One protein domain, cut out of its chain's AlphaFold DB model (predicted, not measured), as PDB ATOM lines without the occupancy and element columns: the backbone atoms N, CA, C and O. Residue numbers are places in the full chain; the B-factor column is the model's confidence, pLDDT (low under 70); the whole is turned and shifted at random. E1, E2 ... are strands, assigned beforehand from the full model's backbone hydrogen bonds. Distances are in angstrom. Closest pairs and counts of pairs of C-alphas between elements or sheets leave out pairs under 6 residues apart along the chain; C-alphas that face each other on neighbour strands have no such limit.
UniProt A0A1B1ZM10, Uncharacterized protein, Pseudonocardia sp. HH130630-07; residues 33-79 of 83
ATOM      1  N   PRO A  33      70.683   0.729  44.926       65.88
ATOM      2  CA  PRO A  33      71.802   1.184  44.122       65.88
ATOM      3  C   PRO A  33      72.209   2.581  44.587       65.88
ATOM      4  O   PRO A  33      71.376   3.489  44.663       65.88
ATOM      5  N   VAL A  34      73.497   2.772  44.858       64.94
ATOM      6  CA  VAL A  34      74.061   4.091  45.163       64.94
ATOM      7  C   VAL A  34      74.218   4.826  43.834       64.94
ATOM      8  O   VAL A  34      75.286   4.888  43.247       64.94
ATOM      9  N   ARG A  35      73.110   5.284  43.246       66.56
ATOM     10  CA  ARG A  35      73.093   5.956  41.936       66.56
ATOM     11  C   ARG A  35      72.035   7.053  41.930       66.56
ATOM     12  O   ARG A  35      70.930   6.853  42.421       66.56
ATOM     13  N   GLY A  36      72.362   8.213  41.365       68.25
ATOM     14  CA  GLY A  36      71.459   9.366  41.308       68.25
ATOM     15  C   GLY A  36      72.198  10.707  41.369       68.25
ATOM     16  O   GLY A  36      73.422  10.727  41.458       68.25
ATOM     17  N   PRO A  37      71.477  11.839  41.343       66.94
ATOM     18  CA  PRO A  37      72.080  13.176  41.351       66.94
ATOM     19  C   PRO A  37      72.841  13.509  42.648       66.94
ATOM     20  O   PRO A  37      73.689  14.393  42.640       66.94
ATOM     21  N   GLY A  38      72.551  12.809  43.750       69.44
ATOM     22  CA  GLY A  38      73.270  12.916  45.025       69.44
ATOM     23  C   GLY A  38      74.319  11.824  45.246       69.44
ATOM     24  O   GLY A  38      74.816  11.694  46.364       69.44
ATOM     25  N   ALA A  39      74.599  11.004  44.226       76.12
ATOM     26  CA  ALA A  39      75.566   9.923  44.305       76.12
ATOM     27  C   ALA A  39      76.974  10.444  43.995       76.12
ATOM     28  O   ALA A  39      77.171  11.178  43.024       76.12
ATOM     29  N   ARG A  40      77.951  10.073  44.821       79.62
ATOM     30  CA  ARG A  40      79.341  10.483  44.676       79.62
ATOM     31  C   ARG A  40      80.277   9.289  44.724       79.62
ATOM     32  O   ARG A  40      80.305   8.562  45.710       79.62
ATOM     33  N   ASP A  41      81.038   9.169  43.650       80.44
ATOM     34  CA  ASP A  41      82.228   8.339  43.532       80.44
ATOM     35  C   ASP A  41      83.401   9.070  44.217       80.44
ATOM     36  O   ASP A  41      83.655  10.258  43.964       80.44
ATOM     37  N   THR A  42      84.028   8.400  45.173       74.88
ATOM     38  CA  THR A  42      85.117   8.884  46.025       74.88
ATOM     39  C   THR A  42      86.431   8.184  45.691       74.88
ATOM     40  O   THR A  42      87.488   8.783  45.918       74.88
ATOM     41  N   ASP A  43      86.394   6.964  45.155       74.31
ATOM     42  CA  ASP A  43      87.578   6.158  44.847       74.31
ATOM     43  C   ASP A  43      87.948   6.122  43.348       74.31
ATOM     44  O   ASP A  43      89.087   5.796  42.998       74.31
ATOM     45  N   GLY A  44      87.054   6.595  42.480       71.12
ATOM     46  CA  GLY A  44      87.253   6.777  41.047       71.12
ATOM     47  C   GLY A  44      87.030   5.515  40.216       71.12
ATOM     48  O   GLY A  44      87.557   5.440  39.098       71.12
ATOM     49  N   ASP A  45      86.302   4.524  40.730       72.69
ATOM     50  CA  ASP A  45      86.034   3.260  40.038       72.69
ATOM     51  C   ASP A  45      84.855   3.332  39.035       72.69
ATOM     52  O   ASP A  45      84.634   2.409  38.237       72.69
ATOM     53  N   GLY A  46      84.123   4.454  39.018       71.69
ATOM     54  CA  GLY A  46      82.947   4.673  38.176       71.69
ATOM     55  C   GLY A  46      81.624   4.193  38.790       71.69
ATOM     56  O   GLY A  46      80.588   4.210  38.107       71.69
ATOM     57  N   ARG A  47      81.627   3.778  40.054       74.50
ATOM     58  CA  ARG A  47      80.469   3.501  40.911       74.50
ATOM     59  C   ARG A  47      80.473   4.532  42.035       74.50
ATOM     60  O   ARG A  47      81.485   5.124  42.361       74.50
ATOM     61  N   ALA A  48      79.299   4.855  42.567       72.94
ATOM     62  CA  ALA A  48      79.255   5.825  43.650       72.94
ATOM     63  C   ALA A  48      79.316   5.112  44.996       72.94
ATOM     64  O   ALA A  48      78.541   4.193  45.239       72.94
ATOM     65  N   ASP A  49      80.174   5.617  45.875       76.69
ATOM     66  CA  ASP A  49      80.342   5.125  47.240       76.69
ATOM     67  C   ASP A  49      79.291   5.689  48.193       76.69
ATOM     68  O   ASP A  49      78.972   5.110  49.225       76.69
ATOM     69  N   VAL A  50      78.769   6.886  47.910       77.56
ATOM     70  CA  VAL A  50      77.856   7.586  48.823       77.56
ATOM     71  C   VAL A  50      76.681   8.169  48.061       77.56
ATOM     72  O   VAL A  50      76.878   8.870  47.077       77.56
ATOM     73  N   LEU A  51      75.458   7.960  48.551       81.56
ATOM     74  CA  LEU A  51      74.240   8.601  48.052       81.56
ATOM     75  C   LEU A  51      73.520   9.295  49.204       81.56
ATOM     76  O   LEU A  51      73.138   8.669  50.191       81.56
ATOM     77  N   LEU A  52      73.305  10.597  49.056       77.94
ATOM     78  CA  LEU A  52      72.466  11.383  49.954       77.94
ATOM     79  C   LEU A  52      71.091  11.569  49.316       77.94
ATOM     80  O   LEU A  52      70.973  12.120  48.220       77.94
ATOM     81  N   VAL A  53      70.061  11.096  50.009       77.00
ATOM     82  CA  VAL A  53      68.661  11.289  49.638       77.00
ATOM     83  C   VAL A  53      68.047  12.219  50.664       77.00
ATOM     84  O   VAL A  53      67.793  11.816  51.796       77.00
ATOM     85  N   ASP A  54      67.830  13.466  50.271       72.88
ATOM     86  CA  ASP A  54      67.089  14.414  51.087       72.88
ATOM     87  C   ASP A  54      65.588  14.198  50.870       72.88
ATOM     88  O   ASP A  54      65.087  14.292  49.746       72.88
ATOM     89  N   GLY A  55      64.889  13.811  51.930       70.00
ATOM     90  CA  GLY A  55      63.441  13.676  51.959       70.00
ATOM     91  C   GLY A  55      62.809  14.792  52.794       70.00
ATOM     92  O   GLY A  55      63.468  15.367  53.654       70.00
ATOM     93  N   PRO A  56      61.506  15.067  52.612       63.97
ATOM     94  CA  PRO A  56      60.806  16.159  53.298       63.97
ATOM     95  C   PRO A  56      60.794  16.061  54.834       63.97
ATOM     96  O   PRO A  56      60.504  17.056  55.489       63.97
ATOM     97  N   TYR A  57      61.099  14.889  55.397       63.72
ATOM     98  CA  TYR A  57      61.112  14.635  56.843       63.72
ATOM     99  C   TYR A  57      62.457  14.082  57.344       63.72
ATOM    100  O   TYR A  57      62.767  14.163  58.525       63.72
ATOM    101  N   ALA A  58      63.290  13.547  56.450       71.12
ATOM    102  CA  ALA A  58      64.548  12.920  56.824       71.12
ATOM    103  C   ALA A  58      65.534  12.939  55.661       71.12
ATOM    104  O   ALA A  58      65.167  12.673  54.515       71.12
ATOM    105  N   THR A  59      66.804  13.163  55.976       78.00
ATOM    106  CA  THR A  59      67.910  12.967  55.044       78.00
ATOM    107  C   THR A  59      68.492  11.575  55.262       78.00
ATOM    108  O   THR A  59      69.051  11.274  56.313       78.00
ATOM    109  N   THR A  60      68.423  10.707  54.263       76.25
ATOM    110  CA  THR A  60      68.995   9.359  54.336       76.25
ATOM    111  C   THR A  60      70.310   9.301  53.570       76.25
ATOM    112  O   THR A  60      70.368   9.587  52.375       76.25
ATOM    113  N   ARG A  61      71.379   8.892  54.249       80.38
ATOM    114  CA  ARG A  61      72.693   8.629  53.668       80.38
ATOM    115  C   ARG A  61      72.882   7.133  53.465       80.38
ATOM    116  O   ARG A  61      72.908   6.366  54.420       80.38
ATOM    117  N   TRP A  62      73.091   6.752  52.219       80.38
ATOM    118  CA  TRP A  62      73.465   5.414  51.793       80.38
ATOM    119  C   TRP A  62      74.965   5.403  51.519       80.38
ATOM    120  O   TRP A  62      75.498   6.352  50.942       80.38
ATOM    121  N   THR A  63      75.674   4.386  51.984       79.44
ATOM    122  CA  THR A  63      77.117   4.238  51.762       79.44
ATOM    123  C   THR A  63      77.395   2.821  51.313       79.44
ATOM    124  O   THR A  63      76.955   1.895  51.985       79.44
ATOM    125  N   ASP A  64      78.077   2.688  50.188       78.25
ATOM    126  CA  ASP A  64      78.744   1.495  49.689       78.25
ATOM    127  C   ASP A  64      80.171   1.484  50.268       78.25
ATOM    128  O   ASP A  64      80.861   2.502  50.298       78.25
ATOM    129  N   THR A  65      80.561   0.364  50.862       72.25
ATOM    130  CA  THR A  65      81.863   0.176  51.509       72.25
ATOM    131  C   THR A  65      82.724  -0.867  50.810       72.25
ATOM    132  O   THR A  65      83.884  -1.019  51.198       72.25
ATOM    133  N   ASP A  66      82.179  -1.608  49.843       74.00
ATOM    134  CA  ASP A  66      82.905  -2.624  49.079       74.00
ATOM    135  C   ASP A  66      83.054  -2.292  47.584       74.00
ATOM    136  O   ASP A  66      83.779  -3.010  46.888       74.00
ATOM    137  N   GLY A  67      82.480  -1.172  47.130       70.19
ATOM    138  CA  GLY A  67      82.642  -0.643  45.776       70.19
ATOM    139  C   GLY A  67      81.866  -1.457  44.743       70.19
ATOM    140  O   GLY A  67      82.218  -1.490  43.562       70.19
ATOM    141  N   ASP A  68      80.827  -2.192  45.145       73.81
ATOM    142  CA  ASP A  68      79.989  -2.951  44.218       73.81
ATOM    143  C   ASP A  68      78.838  -2.111  43.619       73.81
ATOM    144  O   ASP A  68      78.121  -2.557  42.713       73.81
ATOM    145  N   GLY A  69      78.718  -0.844  44.014       72.19
ATOM    146  CA  GLY A  69      77.684   0.099  43.600       72.19
ATOM    147  C   GLY A  69      76.342  -0.093  44.311       72.19
ATOM    148  O   GLY A  69      75.335   0.492  43.874       72.19
ATOM    149  N   LEU A  70      76.296  -0.907  45.367       76.12
ATOM    150  CA  LEU A  70      75.129  -1.174  46.201       76.12
ATOM    151  C   LEU A  70      75.359  -0.649  47.618       76.12
ATOM    152  O   LEU A  70      76.439  -0.698  48.190       76.12
ATOM    153  N   ALA A  71      74.299  -0.106  48.211       73.56
ATOM    154  CA  ALA A  71      74.400   0.476  49.532       73.56
ATOM    155  C   ALA A  71      74.507  -0.600  50.613       73.56
ATOM    156  O   ALA A  71      73.644  -1.468  50.770       73.56
ATOM    157  N   ASP A  72      75.511  -0.422  51.449       73.38
ATOM    158  CA  ASP A  72      75.893  -1.319  52.522       73.38
ATOM    159  C   ASP A  72      75.405  -0.872  53.891       73.38
ATOM    160  O   ASP A  72      75.108  -1.668  54.792       73.38
ATOM    161  N   GLN A  73      75.384   0.442  54.058       70.62
ATOM    162  CA  GLN A  73      74.983   1.115  55.271       70.62
ATOM    163  C   GLN A  73      73.970   2.179  54.908       70.62
ATOM    164  O   GLN A  73      74.175   2.956  53.974       70.62
ATOM    165  N   VAL A  74      72.892   2.222  55.683       73.31
ATOM    166  CA  VAL A  74      71.927   3.308  55.631       73.31
ATOM    167  C   VAL A  74      71.927   4.035  56.971       73.31
ATOM    168  O   VAL A  74      71.796   3.436  58.041       73.31
ATOM    169  N   LEU A  75      72.130   5.344  56.899       74.94
ATOM    170  CA  LEU A  75      72.064   6.269  58.014       74.94
ATOM    171  C   LEU A  75      70.936   7.256  57.734       74.94
ATOM    172  O   LEU A  75      71.064   8.110  56.863       74.94
ATOM    173  N   THR A  76      69.849   7.157  58.483       72.88
ATOM    174  CA  THR A  76      68.761   8.133  58.421       72.88
ATOM    175  C   THR A  76      69.030   9.242  59.432       72.88
ATOM    176  O   THR A  76      69.073   8.997  60.635       72.88
ATOM    177  N   LEU A  77      69.237  10.456  58.933       69.19
ATOM    178  CA  LEU A  77      69.269  11.697  59.696       69.19
ATOM    179  C   LEU A  77      67.865  12.304  59.607       69.19
ATOM    180  O   LEU A  77      67.572  13.084  58.704       69.19
ATOM    181  N   ASP A  78      66.975  11.880  60.499       65.50
ATOM    182  CA  ASP A  78      65.664  12.511  60.653       65.50
ATOM    183  C   ASP A  78      65.878  13.955  61.134       65.50
ATOM    184  O   ASP A  78      66.594  14.187  62.118       65.50
ATOM    185  N   LEU A  79      65.346  14.934  60.400       57.19
ATOM    186  CA  LEU A  79      65.314  16.309  60.891       57.19
ATOM    187  C   LEU A  79      64.167  16.344  61.904       57.19
ATOM    188  O   LEU A  79      63.061  15.975  61.521       57.19
TER     189      LEU A  79
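AT A GLANCE: This is residues 33 to 79 of the 83 residues of an uncharacterized protein of Pseudonocardia sp. HH130630-07 (UniProt A0A1B1ZM10). With little regular structure, this is a single small antiparallel sheet, a meander in which each strand is the antiparallel neighbour of the one before, with loops gathered at one end. Residues 33 to 49, with no named element, lead in, and 39 to 40 pair with 50 to 51 of E1. The printed part has 47 residues, no named helix and strands E1, E2, E3, in that order across the sheet; it is all strand, 17 residues in named elements, and compact, with a radius of gyration of the C-alphas of 10.4 A and spans of 32 by 19 by 14 A.

IN THESE COORDINATES: Find C-alpha 50 at (77.856, 7.586, 48.823), where E1, residues 50 to 54, begins its 12.9 A. E2, residues 58 to 63, covers 16.1 A; E3, residues 73 to 78, covers 15.7 A to C-alpha 78 at (65.664, 12.511, 60.653).

HOW THE PARTS SIT: Look at hairpin E1 and E2, antiparallel at 169 degrees: N 53 and O 60 are 2.8 A apart, within hydrogen-bond range. In hairpin E2 and E3, at 164 degrees, N 61 and O 75 are 2.7 A apart.

THE WHOLE: The C-alphas farthest apart, Asp 45 and Leu 79, are 32.2 A apart. The printed part has no cut and no long link between strands; pLDDT is under 70 at residues 33 to 38, 56 to 57 and 77 to 79.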